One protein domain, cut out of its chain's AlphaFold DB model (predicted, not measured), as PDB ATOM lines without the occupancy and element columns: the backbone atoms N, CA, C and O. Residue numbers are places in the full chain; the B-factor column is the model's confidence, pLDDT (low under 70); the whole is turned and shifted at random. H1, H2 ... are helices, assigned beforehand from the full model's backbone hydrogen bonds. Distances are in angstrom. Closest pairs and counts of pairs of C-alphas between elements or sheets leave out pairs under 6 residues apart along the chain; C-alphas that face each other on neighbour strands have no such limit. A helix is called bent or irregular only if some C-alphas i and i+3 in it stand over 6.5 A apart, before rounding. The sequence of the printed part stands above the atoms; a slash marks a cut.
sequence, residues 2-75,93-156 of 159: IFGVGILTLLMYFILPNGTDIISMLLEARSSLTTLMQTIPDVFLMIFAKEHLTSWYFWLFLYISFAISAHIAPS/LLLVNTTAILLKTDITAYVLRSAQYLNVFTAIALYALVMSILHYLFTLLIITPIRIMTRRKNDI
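Overview. This is residues 2 to 75 and 93 to 156 of the 159 residues of an uncharacterized protein of uncultured bacterium (UniProt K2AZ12). One very long helix, H7, runs nearly the whole length of the model, and a small cluster of helices packs on part of it: H1 and H5, side by side, cross it, and the helical hairpin of H2 and H3 meets it through H2. Residues 137 to 156, mostly the last part of H7, stick out free, while H6 lies off beyond the other end of H7. The printed part has 138 residues with seven named helices, H1 to H7 in chain order, and no named strand; the class is all helix. The whole is loose, with a radius of gyration of the C-alphas of 20.4 A, and spans 80 by 35 by 27 A, the length made by H7 and H6.

Arrangement. H7, residues 108 to 154, has a kink of 32 degrees near residue 117. H5, residues 56 to 71, touches it with residues 65 to 70 alone, about perpendicular at 84 degrees; the closest C-alphas, of Ser 69 and Ala 128, are 5.1 A apart. H1, residues 2 to 15, touches H7 with residues 5 to 9 alone, at 83 degrees, C-alphas Val 5 and Ile 124 being closest at 6.1 A. H1 and H5 touch at a shallow tilt of 6 degrees, opposite ways, closest at C-alphas Gly 4 and Ile 68, 6.1 A. H2, residues 19 to 31, touches H7 with residues 26 to 30 alone, at a steep tilt of 66 degrees, closest at C-alphas Leu 26 and Ala 123, 5.7 A. H2 and H3, residues 33 to 47, form a hairpin at a shallow tilt of 12 degrees, closest at C-alphas Ala 29 and Leu 36, 4.7 A. H4, residues 50 to 53, is close to H5 but not clearly touching, with C-alphas His 52 and Phe 58 at 5.8 A. H6, residues 93 to 102, touches no helix. Every O i to N i+4 pair is within hydrogen-bond range in H1 and H6, against 7 of 9 in H2, 9 of 11 in H3, 11 of 12 in H5 and 38 of 43 in H7; H4 is too short for such a pair.

Along the chain. H7 is 66.2 A long, from C-alpha 108 at (-29.426, -39.049, -60.801) to C-alpha 154 at (12.202, -57.444, -12.719). H5 measures 23.3 A, H3 21.3 A, H2 20.7 A, H6 14.2 A and H4 5.2 A. H1, 19.8 A long, begins at C-alpha 2, (-21.709, -41.281, -35.798). H2 is only just irregular: C-alphas 28 and 31 are 6.9 A apart.

Size, cuts and confidence. The two farthest C-alphas, of Leu 103 and Ile 156, are 80.0 A apart. Residues 76 to 92 are not printed, and C-alphas 75 and 93 stand 25.8 A apart across this cut, in the link from H5 to H6. The links that are printed whole are tight. The mean pLDDT of the printed part is 84.9; residues 29 to 31, 33 and 153 to 156 are under 70.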
ATOM      1  N   ILE A   2     -21.269 -42.585 -35.250       83.06
ATOM      2  CA  ILE A   2     -21.709 -41.281 -35.798       83.06
ATOM      3  C   ILE A   2     -21.293 -40.078 -34.940       83.06
ATOM      4  O   ILE A   2     -20.696 -39.138 -35.453       83.06
ATOM      5  N   PHE A   3     -21.527 -40.143 -33.628       86.19
ATOM      6  CA  PHE A   3     -21.107 -39.085 -32.705       86.19
ATOM      7  C   PHE A   3     -19.593 -38.849 -32.709       86.19
ATOM      8  O   PHE A   3     -19.157 -37.707 -32.735       86.19
ATOM      9  N   GLY A   4     -18.786 -39.913 -32.732       85.62
ATOM     10  CA  GLY A   4     -17.330 -39.771 -32.756       85.62
ATOM     11  C   GLY A   4     -16.824 -39.140 -34.054       85.62
ATOM     12  O   GLY A   4     -15.938 -38.295 -34.005       85.62
ATOM     13  N   VAL A   5     -17.434 -39.484 -35.193       87.31
ATOM     14  CA  VAL A   5     -17.167 -38.822 -36.480       87.31
ATOM     15  C   VAL A   5     -17.509 -37.332 -36.397       87.31
ATOM     16  O   VAL A   5     -16.669 -36.505 -36.727       87.31
ATOM     17  N   GLY A   6     -18.688 -36.978 -35.874       88.50
ATOM     18  CA  GLY A   6     -19.090 -35.577 -35.718       88.50
ATOM     19  C   GLY A   6     -18.158 -34.774 -34.804       88.50
ATOM     20  O   GLY A   6     -17.773 -33.658 -35.145       88.50
ATOM     21  N   ILE A   7     -17.741 -35.351 -33.674       90.50
ATOM     22  CA  ILE A   7     -16.801 -34.692 -32.756       90.50
ATOM     23  C   ILE A   7     -15.430 -34.526 -33.416       90.50
ATOM     24  O   ILE A   7     -14.846 -33.454 -33.297       90.50
ATOM     25  N   LEU A   8     -14.926 -35.527 -34.148       89.31
ATOM     26  CA  LEU A   8     -13.668 -35.404 -34.892       89.31
ATOM     27  C   LEU A   8     -13.727 -34.294 -35.946       89.31
ATOM     28  O   LEU A   8     -12.769 -33.539 -36.078       89.31
ATOM     29  N   THR A   9     -14.848 -34.158 -36.658       88.88
ATOM     30  CA  THR A   9     -15.047 -33.055 -37.607       88.88
ATOM     31  C   THR A   9     -14.988 -31.699 -36.906       88.88
ATOM     32  O   THR A   9     -14.280 -30.811 -37.371       88.88
ATOM     33  N   LEU A  10     -15.676 -31.541 -35.770       91.00
ATOM     34  CA  LEU A  10     -15.641 -30.299 -34.987       91.00
ATOM     35  C   LEU A  10     -14.234 -30.001 -34.459       91.00
ATOM     36  O   LEU A  10     -13.770 -28.870 -34.545       91.00
ATOM     37  N   LEU A  11     -13.545 -31.018 -33.947       91.00
ATOM     38  CA  LEU A  11     -12.193 -30.892 -33.420       91.00
ATOM     39  C   LEU A  11     -11.215 -30.431 -34.507       91.00
ATOM     40  O   LEU A  11     -10.418 -29.527 -34.283       91.00
ATOM     41  N   MET A  12     -11.307 -31.033 -35.691       88.81
ATOM     42  CA  MET A  12     -10.487 -30.677 -36.845       88.81
ATOM     43  C   MET A  12     -10.774 -29.252 -37.313       88.81
ATOM     44  O   MET A  12      -9.837 -28.501 -37.549       88.81
ATOM     45  N   TYR A  13     -12.051 -28.870 -37.386       89.75
ATOM     46  CA  TYR A  13     -12.474 -27.540 -37.815       89.75
ATOM     47  C   TYR A  13     -12.038 -26.429 -36.846       89.75
ATOM     48  O   TYR A  13     -11.611 -25.372 -37.294       89.75
ATOM     49  N   PHE A  14     -12.147 -26.653 -35.531       90.94
ATOM     50  CA  PHE A  14     -11.901 -25.609 -34.529       90.94
ATOM     51  C   PHE A  14     -10.478 -25.578 -33.966       90.94
ATOM     52  O   PHE A  14     -10.026 -24.510 -33.562       90.94
ATOM     53  N   ILE A  15      -9.786 -26.721 -33.870       89.94
ATOM     54  CA  ILE A  15      -8.478 -26.787 -33.196       89.94
ATOM     55  C   ILE A  15      -7.314 -26.660 -34.180       89.94
ATOM     56  O   ILE A  15      -6.298 -26.058 -33.825       89.94
ATOM     57  N   LEU A  16      -7.426 -27.199 -35.403       86.62
ATOM     58  CA  LEU A  16      -6.370 -27.005 -36.396       86.62
ATOM     59  C   LEU A  16      -6.522 -25.659 -37.103       86.62
ATOM     60  O   LEU A  16      -7.602 -25.366 -37.614       86.62
ATOM     61  N   PRO A  17      -5.426 -24.896 -37.258       84.38
ATOM     62  CA  PRO A  17      -5.459 -23.633 -37.989       84.38
ATOM     63  C   PRO A  17      -5.840 -23.820 -39.467       84.38
ATOM     64  O   PRO A  17      -6.491 -22.951 -40.032       84.38
ATOM     65  N   ASN A  18      -5.521 -24.977 -40.060       86.19
ATOM     66  CA  ASN A  18      -5.860 -25.312 -41.450       86.19
ATOM     67  C   ASN A  18      -7.026 -26.321 -41.545       86.19
ATOM     68  O   ASN A  18      -7.112 -27.106 -42.490       86.19
ATOM     69  N   GLY A  19      -7.897 -26.364 -40.531       85.00
ATOM     70  CA  GLY A  19      -8.972 -27.355 -40.427       85.00
ATOM     71  C   GLY A  19      -9.964 -27.328 -41.593       85.00
ATOM     72  O   GLY A  19     -10.406 -28.380 -42.051       85.00
ATOM     73  N   THR A  20     -10.286 -26.138 -42.104       86.94
ATOM     74  CA  THR A  20     -11.192 -25.948 -43.250       86.94
ATOM     75  C   THR A  20     -10.659 -26.592 -44.517       86.94
ATOM     76  O   THR A  20     -11.401 -27.281 -45.212       86.94
ATOM     77  N   ASP A  21      -9.370 -26.402 -44.767       88.25
ATOM     78  CA  ASP A  21      -8.702 -26.834 -45.988       88.25
ATOM     79  C   ASP A  21      -8.502 -28.354 -45.983       88.25
ATOM     80  O   ASP A  21      -8.680 -29.027 -46.996       88.25
ATOM     81  N   ILE A  22      -8.219 -28.928 -44.809       84.75
ATOM     82  CA  ILE A  22      -8.170 -30.383 -44.633       84.75
ATOM     83  C   ILE A  22      -9.546 -30.997 -44.913       84.75
ATOM     84  O   ILE A  22      -9.648 -32.010 -45.606       84.75
ATOM     85  N   ILE A  23     -10.616 -30.387 -44.391       83.88
ATOM     86  CA  ILE A  23     -11.983 -30.866 -44.618       83.88
ATOM     87  C   ILE A  23     -12.351 -30.746 -46.100       83.88
ATOM     88  O   ILE A  23     -12.886 -31.706 -46.653       83.88
ATOM     89  N   SER A  24     -12.057 -29.627 -46.769       84.50
ATOM     90  CA  SER A  24     -12.342 -29.479 -48.202       84.50
ATOM     91  C   SER A  24     -11.562 -30.488 -49.040       84.50
ATOM     92  O   SER A  24     -12.149 -31.128 -49.910       84.50
ATOM     93  N   MET A  25     -10.293 -30.732 -48.713       83.00
ATOM     94  CA  MET A  25      -9.466 -31.723 -49.396       83.00
ATOM     95  C   MET A  25     -10.029 -33.147 -49.235       83.00
ATOM     96  O   MET A  25     -10.176 -33.878 -50.216       83.00
ATOM     97  N   LEU A  26     -10.460 -33.520 -48.022       77.50
ATOM     98  CA  LEU A  26     -11.170 -34.783 -47.758       77.50
ATOM     99  C   LEU A  26     -12.471 -34.902 -48.559       77.50
ATOM    100  O   LEU A  26     -12.843 -35.990 -49.003       77.50
ATOM    101  N   LEU A  27     -13.178 -33.785 -48.722       78.44
ATOM    102  CA  LEU A  27     -14.419 -33.730 -49.478       78.44
ATOM    103  C   LEU A  27     -14.187 -33.799 -50.985       78.44
ATOM    104  O   LEU A  27     -15.080 -34.276 -51.677       78.44
ATOM    105  N   GLU A  28     -13.049 -33.359 -51.508       78.06
ATOM    106  CA  GLU A  28     -12.734 -33.381 -52.943       78.06
ATOM    107  C   GLU A  28     -12.160 -34.729 -53.402       78.06
ATOM    108  O   GLU A  28     -12.517 -35.221 -54.477       78.06
ATOM    109  N   ALA A  29     -11.392 -35.401 -52.539       69.81
ATOM    110  CA  ALA A  29     -10.797 -36.730 -52.745       69.81
ATOM    111  C   ALA A  29     -11.788 -37.868 -53.046       69.81
ATOM    112  O   ALA A  29     -11.407 -39.008 -53.295       69.81
ATOM    113  N   ARG A  30     -13.086 -37.585 -52.952       64.19
ATOM    114  CA  ARG A  30     -14.182 -38.558 -52.974       64.19
ATOM    115  C   ARG A  30     -14.558 -39.079 -54.359       64.19
ATOM    116  O   ARG A  30     -15.393 -39.973 -54.454       64.19
ATOM    117  N   SER A  31     -14.047 -38.469 -55.428       67.56
ATOM    118  CA  SER A  31     -14.513 -38.763 -56.791       67.56
ATOM    119  C   SER A  31     -14.083 -40.149 -57.284       67.56
ATOM    120  O   SER A  31     -14.741 -40.721 -58.152       67.56
ATOM    121  N   SER A  32     -13.020 -40.726 -56.712       70.06
ATOM    122  CA  SER A  32     -12.547 -42.075 -57.030       70.06
ATOM    123  C   SER A  32     -11.702 -42.671 -55.899       70.06
ATOM    124  O   SER A  32     -11.106 -41.953 -55.103       70.06
ATOM    125  N   LEU A  33     -11.577 -44.003 -55.856       68.81
ATOM    126  CA  LEU A  33     -10.643 -44.670 -54.933       68.81
ATOM    127  C   LEU A  33      -9.197 -44.186 -55.128       68.81
ATOM    128  O   LEU A  33      -8.445 -44.080 -54.165       68.81
ATOM    129  N   THR A  34      -8.819 -43.858 -56.364       79.56
ATOM    130  CA  THR A  34      -7.486 -43.354 -56.709       79.56
ATOM    131  C   THR A  34      -7.222 -41.976 -56.109       79.56
ATOM    132  O   THR A  34      -6.192 -41.784 -55.470       79.56
ATOM    133  N   THR A  35      -8.164 -41.041 -56.258       79.56
ATOM    134  CA  THR A  35      -8.047 -39.690 -55.675       79.56
ATOM    135  C   THR A  35      -8.025 -39.746 -54.151       79.56
ATOM    136  O   THR A  35      -7.247 -39.039 -53.512       79.56
ATOM    137  N   LEU A  36      -8.776 -40.676 -53.564       74.62
ATOM    138  CA  LEU A  36      -8.760 -40.938 -52.130       74.62
ATOM    139  C   LEU A  36      -7.400 -41.470 -51.649       74.62
ATOM    140  O   LEU A  36      -6.865 -40.963 -50.667       74.62
ATOM    141  N   MET A  37      -6.797 -42.432 -52.358       77.88
ATOM    142  CA  MET A  37      -5.457 -42.941 -52.022       77.88
ATOM    143  C   MET A  37      -4.370 -41.866 -52.136       77.88
ATOM    144  O   MET A  37      -3.421 -41.884 -51.358       77.88
ATOM    145  N   GLN A  38      -4.514 -40.933 -53.080       83.00
ATOM    146  CA  GLN A  38      -3.588 -39.813 -53.269       83.00
ATOM    147  C   GLN A  38      -3.744 -38.731 -52.198       83.00
ATOM    148  O   GLN A  38      -2.756 -38.135 -51.796       83.00
ATOM    149  N   THR A  39      -4.959 -38.525 -51.690       83.25
ATOM    150  CA  THR A  39      -5.253 -37.441 -50.744       83.25
ATOM    151  C   THR A  39      -4.906 -37.785 -49.293       83.25
ATOM    152  O   THR A  39      -4.577 -36.899 -48.508       83.25
ATOM    153  N   ILE A  40      -4.960 -39.066 -48.900       80.38
ATOM    154  CA  ILE A  40      -4.622 -39.482 -47.524       80.38
ATOM    155  C   ILE A  40      -3.217 -38.995 -47.098       80.38
ATOM    156  O   ILE A  40      -3.110 -38.423 -46.009       80.38
ATOM    157  N   PRO A  41      -2.143 -39.193 -47.897       85.62
ATOM    158  CA  PRO A  41      -0.818 -38.662 -47.580       85.62
ATOM    159  C   PRO A  41      -0.797 -37.143 -47.406       85.62
ATOM    160  O   PRO A  41      -0.208 -36.657 -46.445       85.62
ATOM    161  N   ASP A  42      -1.459 -36.402 -48.293       86.81
ATOM    162  CA  ASP A  42      -1.435 -34.938 -48.279       86.81
ATOM    163  C   ASP A  42      -2.102 -34.377 -47.024       86.81
ATOM    164  O   ASP A  42      -1.547 -33.520 -46.339       86.81
ATOM    165  N   VAL A  43      -3.251 -34.943 -46.650       84.94
ATOM    166  CA  VAL A  43      -3.950 -34.619 -45.400       84.94
ATOM    167  C   VAL A  43      -3.060 -34.887 -44.197       84.94
ATOM    168  O   VAL A  43      -3.013 -34.095 -43.256       84.94
ATOM    169  N   PHE A  44      -2.336 -36.006 -44.219       85.12
ATOM    170  CA  PHE A  44      -1.420 -36.347 -43.145       85.12
ATOM    171  C   PHE A  44      -0.274 -35.334 -43.044       85.12
ATOM    172  O   PHE A  44       0.009 -34.839 -41.956       85.12
ATOM    173  N   LEU A  45       0.343 -34.968 -44.168       88.19
ATOM    174  CA  LEU A  45       1.400 -33.954 -44.212       88.19
ATOM    175  C   LEU A  45       0.905 -32.580 -43.750       88.19
ATOM    176  O   LEU A  45       1.640 -31.861 -43.078       88.19
ATOM    177  N   MET A  46      -0.341 -32.242 -44.065       88.00
ATOM    178  CA  MET A  46      -0.962 -30.980 -43.684       88.00
ATOM    179  C   MET A  46      -1.268 -30.904 -42.184       88.00
ATOM    180  O   MET A  46      -1.032 -29.870 -41.563       88.00
ATOM    181  N   ILE A  47      -1.734 -32.005 -41.585       86.88
ATOM    182  CA  ILE A  47      -1.944 -32.118 -40.132       86.88
ATOM    183  C   ILE A  47      -0.605 -32.083 -39.386       86.88
ATOM    184  O   ILE A  47      -0.479 -31.406 -38.371       86.88
ATOM    185  N   PHE A  48       0.403 -32.806 -39.881       89.06
ATOM    186  CA  PHE A  48       1.728 -32.915 -39.257       89.06
ATOM    187  C   PHE A  48       2.728 -31.872 -39.784       89.06
ATOM    188  O   PHE A  48       3.946 -32.063 -39.687       89.06
ATOM    189  N   ALA A  49       2.234 -30.757 -40.326       89.44
ATOM    190  CA  ALA A  49       3.076 -29.662 -40.779       89.44
ATOM    191  C   ALA A  49       3.939 -29.137 -39.619       89.44
ATOM    192  O   ALA A  49       3.483 -29.023 -38.479       89.44
ATOM    193  N   LYS A  50       5.204 -28.797 -39.900       86.88
ATOM    194  CA  LYS A  50       6.188 -28.403 -38.868       86.88
ATOM    195  C   LYS A  50       5.702 -27.248 -37.990       86.88
ATOM    196  O   LYS A  50       5.966 -27.231 -36.793       86.88
ATOM    197  N   GLU A  51       4.973 -26.316 -38.592       87.06
ATOM    198  CA  GLU A  51       4.358 -25.172 -37.918       87.06
ATOM    199  C   GLU A  51       3.372 -25.616 -36.826       87.06
ATOM    200  O   GLU A  51       3.353 -25.051 -35.735       87.06
ATOM    201  N   HIS A  52       2.614 -26.690 -37.072       88.62
ATOM    202  CA  HIS A  52       1.605 -27.211 -36.151       88.62
ATOM    203  C   HIS A  52       2.259 -27.955 -34.983       88.62
ATOM    204  O   HIS A  52       1.823 -27.799 -33.849       88.62
ATOM    205  N   LEU A  53       3.358 -28.682 -35.224       88.19
ATOM    206  CA  LEU A  53       4.064 -29.474 -34.201       88.19
ATOM    207  C   LEU A  53       4.575 -28.643 -33.011       88.19
ATOM    208  O   LEU A  53       4.737 -29.169 -31.910       88.19
ATOM    209  N   THR A  54       4.841 -27.355 -33.226       89.81
ATOM    210  CA  THR A  54       5.297 -26.439 -32.166       89.81
ATOM    211  C   THR A  54       4.155 -25.893 -31.307       89.81
ATOM    212  O   THR A  54       4.391 -25.376 -30.216       89.81
ATOM    213  N   SER A  55       2.912 -26.031 -31.769       90.62
ATOM    214  CA  SER A  55       1.726 -25.505 -31.106       90.62
ATOM    215  C   SER A  55       1.154 -26.502 -30.102       90.62
ATOM    216  O   SER A  55       0.950 -27.677 -30.406       90.62
ATOM    217  N   TRP A  56       0.807 -26.033 -28.904       91.31
ATOM    218  CA  TRP A  56       0.145 -26.873 -27.903       91.31
ATOM    219  C   TRP A  56      -1.247 -27.346 -28.367       91.31
ATOM    220  O   TRP A  56      -1.663 -28.453 -28.019       91.31
ATOM    221  N   TYR A  57      -1.936 -26.548 -29.196       90.56
ATOM    222  CA  TYR A  57      -3.245 -26.885 -29.767       90.56
ATOM    223  C   TYR A  57      -3.183 -28.161 -30.613       90.56
ATOM    224  O   TYR A  57      -4.085 -28.992 -30.539       90.56
ATOM    225  N   PHE A  58      -2.092 -28.359 -31.359       91.25
ATOM    226  CA  PHE A  58      -1.874 -29.573 -32.144       91.25
ATOM    227  C   PHE A  58      -1.787 -30.814 -31.250       91.25
ATOM    228  O   PHE A  58      -2.426 -31.825 -31.529       91.25
ATOM    229  N   TRP A  59      -1.045 -30.740 -30.144       91.25
ATOM    230  CA  TRP A  59      -0.909 -31.867 -29.219       91.25
ATOM    231  C   TRP A  59      -2.218 -32.183 -28.494       91.25
ATOM    232  O   TRP A  59      -2.549 -33.359 -28.322       91.25
ATOM    233  N   LEU A  60      -2.996 -31.155 -28.129       91.69
ATOM    234  CA  LEU A  60      -4.348 -31.336 -27.598       91.69
ATOM    235  C   LEU A  60      -5.252 -32.028 -28.629       91.69
ATOM    236  O   LEU A  60      -5.906 -33.020 -28.303       91.69
ATOM    237  N   PHE A  61      -5.260 -31.534 -29.871       92.00
ATOM    238  CA  PHE A  61      -5.992 -32.151 -30.975       92.00
ATOM    239  C   PHE A  61      -5.600 -33.619 -31.142       92.00
ATOM    240  O   PHE A  61      -6.470 -34.483 -31.198       92.00
ATOM    241  N   LEU A  62      -4.301 -33.908 -31.198       90.62
ATOM    242  CA  LEU A  62      -3.781 -35.247 -31.438       90.62
ATOM    243  C   LEU A  62      -4.214 -36.215 -30.331       90.62
ATOM    244  O   LEU A  62      -4.683 -37.318 -30.615       90.62
ATOM    245  N   TYR A  63      -4.106 -35.780 -29.074       90.25
ATOM    246  CA  TYR A  63      -4.513 -36.565 -27.914       90.25
ATOM    247  C   TYR A  63      -6.011 -36.901 -27.943       90.25
ATOM    248  O   TYR A  63      -6.388 -38.069 -27.819       90.25
ATOM    249  N   ILE A  64      -6.865 -35.894 -28.153       91.25
ATOM    250  CA  ILE A  64      -8.318 -36.088 -28.198       91.25
ATOM    251  C   ILE A  64      -8.701 -36.947 -29.410       91.25
ATOM    252  O   ILE A  64      -9.485 -37.886 -29.268       91.25
ATOM    253  N   SER A  65      -8.111 -36.690 -30.580       89.81
ATOM    254  CA  SER A  65      -8.345 -37.471 -31.796       89.81
ATOM    255  C   SER A  65      -8.045 -38.953 -31.592       89.81
ATOM    256  O   SER A  65      -8.867 -39.781 -31.975       89.81
ATOM    257  N   PHE A  66      -6.932 -39.303 -30.933       88.25
ATOM    258  CA  PHE A  66      -6.623 -40.697 -30.600       88.25
ATOM    259  C   PHE A  66      -7.620 -41.314 -29.618       88.25
ATOM    260  O   PHE A  66      -8.055 -42.449 -29.821       88.25
ATOM    261  N   ALA A  67      -8.001 -40.586 -28.566       88.19
ATOM    262  CA  ALA A  67      -8.953 -41.088 -27.578       88.19
ATOM    263  C   ALA A  67     -10.314 -41.402 -28.219       88.19
ATOM    264  O   ALA A  67     -10.903 -42.458 -27.974       88.19
ATOM    265  N   ILE A  68     -10.795 -40.509 -29.088       88.50
ATOM    266  CA  ILE A  68     -12.054 -40.706 -29.803       88.50
ATOM    267  C   ILE A  68     -11.903 -41.828 -30.837       88.50
ATOM    268  O   ILE A  68     -12.741 -42.730 -30.872       88.50
ATOM    269  N   SER A  69     -10.845 -41.822 -31.658       86.69
ATOM    270  CA  SER A  69     -10.669 -42.814 -32.729       86.69
ATOM    271  C   SER A  69     -10.570 -44.243 -32.193       86.69
ATOM    272  O   SER A  69     -11.157 -45.156 -32.777       86.69
ATOM    273  N   ALA A  70      -9.922 -44.435 -31.039       82.62
ATOM    274  CA  ALA A  70      -9.844 -45.724 -30.356       82.62
ATOM    275  C   ALA A  70     -11.216 -46.236 -29.866       82.62
ATOM    276  O   ALA A  70     -11.444 -47.445 -29.815       82.62
ATOM    277  N   HIS A  71     -12.152 -45.336 -29.548       84.06
ATOM    278  CA  HIS A  71     -13.492 -45.669 -29.050       84.06
ATOM    279  C   HIS A  71     -14.605 -45.617 -30.110       84.06
ATOM    280  O   HIS A  71     -15.742 -45.987 -29.822       84.06
ATOM    281  N   ILE A  72     -14.307 -45.224 -31.355       83.00
ATOM    282  CA  ILE A  72     -15.295 -45.133 -32.449       83.00
ATOM    283  C   ILE A  72     -15.820 -46.500 -32.924       83.00
ATOM    284  O   ILE A  72     -16.818 -46.543 -33.656       83.00
ATOM    285  N   ALA A  73     -15.209 -47.603 -32.477       79.75
ATOM    286  CA  ALA A  73     -15.556 -48.961 -32.876       79.75
ATOM    287  C   ALA A  73     -17.078 -49.234 -32.792       79.75
ATOM    288  O   ALA A  73     -17.702 -48.966 -31.761       79.75
ATOM    289  N   PRO A  74     -17.696 -49.772 -33.861       76.69
ATOM    290  CA  PRO A  74     -19.111 -50.125 -33.841       76.69
ATOM    291  C   PRO A  74     -19.386 -51.191 -32.776       76.69
ATOM    292  O   PRO A  74     -18.568 -52.093 -32.549       76.69
ATOM    293  N   SER A  75     -20.544 -51.094 -32.115       81.94
ATOM    294  CA  SER A  75     -20.897 -52.023 -31.045       81.94
ATOM    295  C   SER A  75     -21.046 -53.451 -31.586       81.94
ATOM    296  O   SER A  75     -21.187 -53.693 -32.789       81.94
ATOM    297  N   LEU A  93     -32.489 -49.522 -53.104       91.25
ATOM    298  CA  LEU A  93     -31.859 -48.790 -54.205       91.25
ATOM    299  C   LEU A  93     -32.191 -49.407 -55.561       91.25
ATOM    300  O   LEU A  93     -32.460 -48.668 -56.508       91.25
ATOM    301  N   LEU A  94     -32.205 -50.736 -55.658       94.06
ATOM    302  CA  LEU A  94     -32.567 -51.443 -56.883       94.06
ATOM    303  C   LEU A  94     -34.018 -51.145 -57.274       94.06
ATOM    304  O   LEU A  94     -34.279 -50.793 -58.426       94.06
ATOM    305  N   LEU A  95     -34.954 -51.208 -56.322       95.31
ATOM    306  CA  LEU A  95     -36.368 -50.896 -56.557       95.31
ATOM    307  C   LEU A  95     -36.583 -49.432 -56.968       95.31
ATOM    308  O   LEU A  95     -37.295 -49.163 -57.936       95.31
ATOM    309  N   VAL A  96     -35.940 -48.483 -56.284       92.88
ATOM    310  CA  VAL A  96     -36.021 -47.049 -56.612       92.88
ATOM    311  C   VAL A  96     -35.449 -46.766 -58.005       92.88
ATOM    312  O   VAL A  96     -36.077 -46.069 -58.796       92.88
ATOM    313  N   ASN A  97     -34.300 -47.349 -58.355       91.94
ATOM    314  CA  ASN A  97     -33.726 -47.173 -59.692       91.94
ATOM    315  C   ASN A  97     -34.606 -47.808 -60.776       91.94
ATOM    316  O   ASN A  97     -34.842 -47.198 -61.816       91.94
ATOM    317  N   THR A  98     -35.144 -49.003 -60.521       93.88
ATOM    318  CA  THR A  98     -36.021 -49.702 -61.474       93.88
ATOM    319  C   THR A  98     -37.296 -48.902 -61.732       93.88
ATOM    320  O   THR A  98     -37.684 -48.700 -62.880       93.88
ATOM    321  N   THR A  99     -37.932 -48.392 -60.675       94.12
ATOM    322  CA  THR A  99     -39.144 -47.567 -60.792       94.12
ATOM    323  C   THR A  99     -38.876 -46.241 -61.504       94.12
ATOM    324  O   THR A  99     -39.667 -45.853 -62.361       94.12
ATOM    325  N   ALA A 100     -37.742 -45.583 -61.244       93.62
ATOM    326  CA  ALA A 100     -37.349 -44.364 -61.952       93.62
ATOM    327  C   ALA A 100     -37.162 -44.590 -63.463       93.62
ATOM    328  O   ALA A 100     -37.654 -43.795 -64.266       93.62
ATOM    329  N   ILE A 101     -36.536 -45.707 -63.857       94.00
ATOM    330  CA  ILE A 101     -36.379 -46.096 -65.267       94.00
ATOM    331  C   ILE A 101     -37.746 -46.348 -65.918       94.00
ATOM    332  O   ILE A 101     -38.006 -45.840 -67.010       94.00
ATOM    333  N   LEU A 102     -38.640 -47.084 -65.245       94.81
ATOM    334  CA  LEU A 102     -39.991 -47.370 -65.751       94.81
ATOM    335  C   LEU A 102     -40.821 -46.093 -65.952       94.81
ATOM    336  O   LEU A 102     -41.542 -45.975 -66.940       94.81
ATOM    337  N   LEU A 103     -40.682 -45.122 -65.047       94.50
ATOM    338  CA  LEU A 103     -41.357 -43.823 -65.108       94.50
ATOM    339  C   LEU A 103     -40.613 -42.786 -65.967       94.50
ATOM    340  O   LEU A 103     -41.039 -41.633 -66.025       94.50
ATOM    341  N   LYS A 104     -39.499 -43.165 -66.616       92.81
ATOM    342  CA  LYS A 104     -38.623 -42.276 -67.404       92.81
ATOM    343  C   LYS A 104     -38.224 -40.994 -66.658       92.81
ATOM    344  O   LYS A 104     -38.099 -39.930 -67.257       92.81
ATOM    345  N   THR A 105     -38.053 -41.091 -65.342       91.69
ATOM    346  CA  THR A 105     -37.693 -39.962 -64.480       91.69
ATOM    347  C   THR A 105     -36.208 -40.024 -64.152       91.69
ATOM    348  O   THR A 105     -35.722 -41.048 -63.672       91.69
ATOM    349  N   ASP A 106     -35.484 -38.926 -64.371       90.00
ATOM    350  CA  ASP A 106     -34.078 -38.831 -63.977       90.00
ATOM    351  C   ASP A 106     -33.955 -38.477 -62.486       90.00
ATOM    352  O   ASP A 106     -34.251 -37.361 -62.055       90.00
ATOM    353  N   ILE A 107     -33.508 -39.450 -61.689       90.44
ATOM    354  CA  ILE A 107     -33.243 -39.289 -60.252       90.44
ATOM    355  C   ILE A 107     -31.754 -39.086 -59.936       90.44
ATOM    356  O   ILE A 107     -31.383 -38.947 -58.768       90.44
ATOM    357  N   THR A 108     -30.889 -39.046 -60.952       87.31
ATOM    358  CA  THR A 108     -29.426 -39.049 -60.801       87.31
ATOM    359  C   THR A 108     -28.941 -37.881 -59.947       87.31
ATOM    360  O   THR A 108     -28.134 -38.065 -59.036       87.31
ATOM    361  N   ALA A 109     -29.490 -36.683 -60.169       85.44
ATOM    362  CA  ALA A 109     -29.140 -35.491 -59.398       85.44
ATOM    363  C   ALA A 109     -29.471 -35.627 -57.897       85.44
ATOM    364  O   ALA A 109     -28.692 -35.193 -57.046       85.44
ATOM    365  N   TYR A 110     -30.594 -36.269 -57.557       85.81
ATOM    366  CA  TYR A 110     -31.001 -36.497 -56.165       85.81
ATOM    367  C   TYR A 110     -30.097 -37.518 -55.471       85.81
ATOM    368  O   TYR A 110     -29.694 -37.314 -54.320       85.81
ATOM    369  N   VAL A 111     -29.733 -38.588 -56.182       84.12
ATOM    370  CA  VAL A 111     -28.800 -39.609 -55.687       84.12
ATOM    371  C   VAL A 111     -27.417 -38.998 -55.459       84.12
ATOM    372  O   VAL A 111     -26.853 -39.157 -54.377       84.12
ATOM    373  N   LEU A 112     -26.903 -38.228 -56.424       82.12
ATOM    374  CA  LEU A 112     -25.617 -37.533 -56.307       82.12
ATOM    375  C   LEU A 112     -25.593 -36.560 -55.126       82.12
ATOM    376  O   LEU A 112     -24.619 -36.544 -54.374       82.12
ATOM    377  N   ARG A 113     -26.663 -35.783 -54.915       82.38
ATOM    378  CA  ARG A 113     -26.764 -34.872 -53.764       82.38
ATOM    379  C   ARG A 113     -26.787 -35.634 -52.437       82.38
ATOM    380  O   ARG A 113     -26.112 -35.236 -51.496       82.38
ATOM    381  N   SER A 114     -27.507 -36.750 -52.365       78.56
ATOM    382  CA  SER A 114     -27.577 -37.575 -51.148       78.56
ATOM    383  C   SER A 114     -26.232 -38.233 -50.824       78.56
ATOM    384  O   SER A 114     -25.817 -38.278 -49.666       78.56
ATOM    385  N   ALA A 115     -25.504 -38.674 -51.854       77.75
ATOM    386  CA  ALA A 115     -24.175 -39.255 -51.709       77.75
ATOM    387  C   ALA A 115     -23.165 -38.272 -51.087       77.75
ATOM    388  O   ALA A 115     -22.283 -38.700 -50.349       77.75
ATOM    389  N   GLN A 116     -23.307 -36.957 -51.309       72.44
ATOM    390  CA  GLN A 116     -22.405 -35.943 -50.740       72.44
ATOM    391  C   GLN A 116     -22.360 -35.971 -49.204       72.44
ATOM    392  O   GLN A 116     -21.278 -35.830 -48.635       72.44
ATOM    393  N   TYR A 117     -23.488 -36.213 -48.530       74.31
ATOM    394  CA  TYR A 117     -23.526 -36.314 -47.066       74.31
ATOM    395  C   TYR A 117     -22.819 -37.569 -46.556       74.31
ATOM    396  O   TYR A 117     -22.092 -37.515 -45.563       74.31
ATOM    397  N   LEU A 118     -22.987 -38.687 -47.267       77.31
ATOM    398  CA  LEU A 118     -22.259 -39.912 -46.964       77.31
ATOM    399  C   LEU A 118     -20.753 -39.692 -47.134       77.31
ATOM    400  O   LEU A 118     -19.979 -40.151 -46.307       77.31
ATOM    401  N   ASN A 119     -20.333 -38.916 -48.134       74.19
ATOM    402  CA  ASN A 119     -18.918 -38.676 -48.414       74.19
ATOM    403  C   ASN A 119     -18.179 -37.954 -47.277       74.19
ATOM    404  O   ASN A 119     -17.066 -38.357 -46.944       74.19
ATOM    405  N   VAL A 120     -18.799 -36.949 -46.643       74.88
ATOM    406  CA  VAL A 120     -18.243 -36.292 -45.438       74.88
ATOM    407  C   VAL A 120     -17.976 -37.339 -44.356       74.88
ATOM    408  O   VAL A 120     -16.903 -37.390 -43.757       74.88
ATOM    409  N   PHE A 121     -18.963 -38.208 -44.137       80.94
ATOM    410  CA  PHE A 121     -18.895 -39.256 -43.134       80.94
ATOM    411  C   PHE A 121     -17.762 -40.246 -43.421       80.94
ATOM    412  O   PHE A 121     -16.965 -40.550 -42.531       80.94
ATOM    413  N   THR A 122     -17.664 -40.721 -44.664       80.75
ATOM    414  CA  THR A 122     -16.650 -41.693 -45.089       80.75
ATOM    415  C   THR A 122     -15.239 -41.133 -44.944       80.75
ATOM    416  O   THR A 122     -14.358 -41.829 -44.445       80.75
ATOM    417  N   ALA A 123     -15.025 -39.871 -45.327       79.75
ATOM    418  CA  ALA A 123     -13.715 -39.234 -45.272       79.75
ATOM    419  C   ALA A 123     -13.195 -39.105 -43.828       79.75
ATOM    420  O   ALA A 123     -12.053 -39.453 -43.528       79.75
ATOM    421  N   ILE A 124     -14.057 -38.693 -42.895       81.88
ATOM    422  CA  ILE A 124     -13.685 -38.559 -41.480       81.88
ATOM    423  C   ILE A 124     -13.541 -39.932 -40.805       81.88
ATOM    424  O   ILE A 124     -12.651 -40.125 -39.976       81.88
ATOM    425  N   ALA A 125     -14.369 -40.916 -41.169       85.00
ATOM    426  CA  ALA A 125     -14.218 -42.288 -40.686       85.00
ATOM    427  C   ALA A 125     -12.889 -42.917 -41.142       85.00
ATOM    428  O   ALA A 125     -12.238 -43.620 -40.369       85.00
ATOM    429  N   LEU A 126     -12.459 -42.628 -42.372       81.06
ATOM    430  CA  LEU A 126     -11.164 -43.038 -42.906       81.06
ATOM    431  C   LEU A 126     -10.004 -42.367 -42.159       81.06
ATOM    432  O   LEU A 126      -9.054 -43.046 -41.775       81.06
ATOM    433  N   TYR A 127     -10.100 -41.064 -41.886       83.00
ATOM    434  CA  TYR A 127      -9.139 -40.368 -41.029       83.00
ATOM    435  C   TYR A 127      -9.035 -41.028 -39.643       83.00
ATOM    436  O   TYR A 127      -7.939 -41.348 -39.181       83.00
ATOM    437  N   ALA A 128     -10.173 -41.310 -39.000       86.88
ATOM    438  CA  ALA A 128     -10.202 -41.991 -37.706       86.88
ATOM    439  C   ALA A 128      -9.538 -43.379 -37.771       86.88
ATOM    440  O   ALA A 128      -8.833 -43.773 -36.843       86.88
ATOM    441  N   LEU A 129      -9.726 -44.108 -38.875       85.56
ATOM    442  CA  LEU A 129      -9.070 -45.391 -39.116       85.56
ATOM    443  C   LEU A 129      -7.545 -45.242 -39.206       85.56
ATOM    444  O   LEU A 129      -6.833 -45.991 -38.537       85.56
ATOM    445  N   VAL A 130      -7.043 -44.256 -39.955       83.06
ATOM    446  CA  VAL A 130      -5.601 -43.954 -40.034       83.06
ATOM    447  C   VAL A 130      -5.039 -43.627 -38.650       83.06
ATOM    448  O   VAL A 130      -4.031 -44.203 -38.247       83.06
ATOM    449  N   MET A 131      -5.720 -42.780 -37.876       84.00
ATOM    450  CA  MET A 131      -5.301 -42.432 -36.514       84.00
ATOM    451  C   MET A 131      -5.247 -43.649 -35.589       84.00
ATOM    452  O   MET A 131      -4.283 -43.819 -34.844       84.00
ATOM    453  N   SER A 132      -6.235 -44.537 -35.668       87.75
ATOM    454  CA  SER A 132      -6.242 -45.778 -34.892       87.75
ATOM    455  C   SER A 132      -5.124 -46.739 -35.308       87.75
ATOM    456  O   SER A 132      -4.514 -47.365 -34.441       87.75
ATOM    457  N   ILE A 133      -4.796 -46.823 -36.603       86.50
ATOM    458  CA  ILE A 133      -3.640 -47.592 -37.091       86.50
ATOM    459  C   ILE A 133      -2.339 -47.004 -36.540       86.50
ATOM    460  O   ILE A 133      -1.501 -47.747 -36.035       86.50
ATOM    461  N   LEU A 134      -2.173 -45.682 -36.578       84.62
ATOM    462  CA  LEU A 134      -0.983 -45.018 -36.044       84.62
ATOM    463  C   LEU A 134      -0.839 -45.226 -34.539       84.62
ATOM    464  O   LEU A 134       0.249 -45.554 -34.069       84.62
ATOM    465  N   HIS A 135      -1.932 -45.108 -33.787       86.12
ATOM    466  CA  HIS A 135      -1.942 -45.387 -32.354       86.12
ATOM    467  C   HIS A 135      -1.562 -46.846 -32.052       86.12
ATOM    468  O   HIS A 135      -0.771 -47.125 -31.143       86.12
ATOM    469  N   TYR A 136      -2.085 -47.784 -32.846       88.00
ATOM    470  CA  TYR A 136      -1.733 -49.196 -32.751       88.00
ATOM    471  C   TYR A 136      -0.245 -49.432 -33.044       88.00
ATOM    472  O   TYR A 136       0.433 -50.082 -32.249       88.00
ATOM    473  N   LEU A 137       0.289 -48.853 -34.124       88.06
ATOM    474  CA  LEU A 137       1.708 -48.948 -34.481       88.06
ATOM    475  C   LEU A 137       2.610 -48.332 -33.410       88.06
ATOM    476  O   LEU A 137       3.605 -48.945 -33.036       88.06
ATOM    477  N   PHE A 138       2.247 -47.171 -32.863       85.44
ATOM    478  CA  PHE A 138       2.972 -46.533 -31.764       85.44
ATOM    479  C   PHE A 138       3.041 -47.449 -30.533       85.44
ATOM    480  O   PHE A 138       4.104 -47.671 -29.952       85.44
ATOM    481  N   THR A 139       1.911 -48.056 -30.170       88.31
ATOM    482  CA  THR A 139       1.839 -48.996 -29.045       88.31
ATOM    483  C   THR A 139       2.660 -50.262 -29.307       88.31
ATOM    484  O   THR A 139       3.357 -50.759 -28.417       88.31
ATOM    485  N   LEU A 140       2.615 -50.784 -30.530       91.44
ATOM    486  CA  LEU A 140       3.318 -52.002 -30.918       91.44
ATOM    487  C   LEU A 140       4.837 -51.793 -31.009       91.44
ATOM    488  O   LEU A 140       5.589 -52.615 -30.494       91.44
ATOM    489  N   LEU A 141       5.293 -50.696 -31.615       92.31
ATOM    490  CA  LEU A 141       6.712 -50.442 -31.884       92.31
ATOM    491  C   LEU A 141       7.458 -49.791 -30.719       92.31
ATOM    492  O   LEU A 141       8.661 -49.990 -30.601       92.31
ATOM    493  N   ILE A 142       6.780 -49.021 -29.862       89.50
ATOM    494  CA  ILE A 142       7.438 -48.278 -28.775       89.50
ATOM    495  C   ILE A 142       7.079 -48.876 -27.417       89.50
ATOM    496  O   ILE A 142       7.952 -49.318 -26.672       89.50
ATOM    497  N   ILE A 143       5.789 -48.943 -27.089       87.94
ATOM    498  CA  ILE A 143       5.350 -49.314 -25.732       87.94
ATOM    499  C   ILE A 143       5.605 -50.798 -25.450       87.94
ATOM    500  O   ILE A 143       6.089 -51.163 -24.377       87.94
ATOM    501  N   THR A 144       5.295 -51.668 -26.410       89.50
ATOM    502  CA  THR A 144       5.433 -53.122 -26.255       89.50
ATOM    503  C   THR A 144       6.881 -53.557 -25.982       89.50
ATOM    504  O   THR A 144       7.088 -54.252 -24.981       89.50
ATOM    505  N   PRO A 145       7.906 -53.139 -26.755       87.50
ATOM    506  CA  PRO A 145       9.289 -53.507 -26.451       87.50
ATOM    507  C   PRO A 145       9.776 -52.931 -25.119       87.50
ATOM    508  O   PRO A 145      10.382 -53.665 -24.340       87.50
ATOM    509  N   ILE A 146       9.439 -51.677 -24.785       89.69
ATOM    510  CA  ILE A 146       9.789 -51.080 -23.482       89.69
ATOM    511  C   ILE A 146       9.204 -51.912 -22.333       89.69
ATOM    512  O   ILE A 146       9.887 -52.204 -21.345       89.69
ATOM    513  N   ARG A 147       7.949 -52.353 -22.468       87.56
ATOM    514  CA  ARG A 147       7.280 -53.196 -21.472       87.56
ATOM    515  C   ARG A 147       7.941 -54.569 -21.344       87.56
ATOM    516  O   ARG A 147       8.091 -55.054 -20.222       87.56
ATOM    517  N   ILE A 148       8.356 -55.181 -22.455       88.25
ATOM    518  CA  ILE A 148       9.079 -56.465 -22.461       88.25
ATOM    519  C   ILE A 148      10.443 -56.319 -21.770       88.25
ATOM    520  O   ILE A 148      10.783 -57.140 -20.916       88.25
ATOM    521  N   MET A 149      11.200 -55.260 -22.076       85.88
ATOM    522  CA  MET A 149      12.501 -54.985 -21.450       85.88
ATOM    523  C   MET A 149      12.368 -54.731 -19.944       85.88
ATOM    524  O   MET A 149      13.148 -55.255 -19.151       85.88
ATOM    525  N   THR A 150      11.346 -53.976 -19.537       84.25
ATOM    526  CA  THR A 150      11.095 -53.666 -18.121       84.25
ATOM    527  C   THR A 150      10.680 -54.910 -17.332       84.25
ATOM    528  O   THR A 150      11.137 -55.093 -16.207       84.25
ATOM    529  N   ARG A 151       9.869 -55.803 -17.923       78.88
ATOM    530  CA  ARG A 151       9.516 -57.089 -17.298       78.88
ATOM    531  C   ARG A 151      10.738 -57.984 -17.104       78.88
ATOM    532  O   ARG A 151      10.975 -58.409 -15.981       78.88
ATOM    533  N   ARG A 152      11.581 -58.145 -18.133       70.44
ATOM    534  CA  ARG A 152      12.828 -58.926 -18.017       70.44
ATOM    535  C   ARG A 152      13.750 -58.434 -16.899       70.44
ATOM    536  O   ARG A 152      14.398 -59.250 -16.262       70.44
ATOM    537  N   LYS A 153      13.816 -57.122 -16.644       67.69
ATOM    538  CA  LYS A 153      14.645 -56.553 -15.566       67.69
ATOM    539  C   LYS A 153      14.126 -56.894 -14.161       67.69
ATOM    540  O   LYS A 153      14.923 -56.954 -13.231       67.69
ATOM    541  N   ASN A 154      12.820 -57.105 -14.004       66.44
ATOM    542  CA  ASN A 154      12.202 -57.444 -12.719       66.44
ATOM    543  C   ASN A 154      12.251 -58.948 -12.403       66.44
ATOM    544  O   ASN A 154      12.114 -59.309 -11.239       66.44
ATOM    545  N   ASP A 155      12.483 -59.795 -13.410       65.00
ATOM    546  CA  ASP A 155      12.600 -61.252 -13.255       65.00
ATOM    547  C   ASP A 155      14.039 -61.712 -12.914       65.00
ATOM    548  O   ASP A 155      14.274 -62.895 -12.675       65.00
ATOM    549  N   ILE A 156      15.018 -60.794 -12.880       62.31
ATOM    550  CA  ILE A 156      16.390 -61.089 -12.436       62.31
ATOM    551  C   ILE A 156      16.422 -60.986 -10.902       62.31
ATOM    552  O   ILE A 156      16.183 -59.891 -10.379       62.31
TER     553      ILE A 156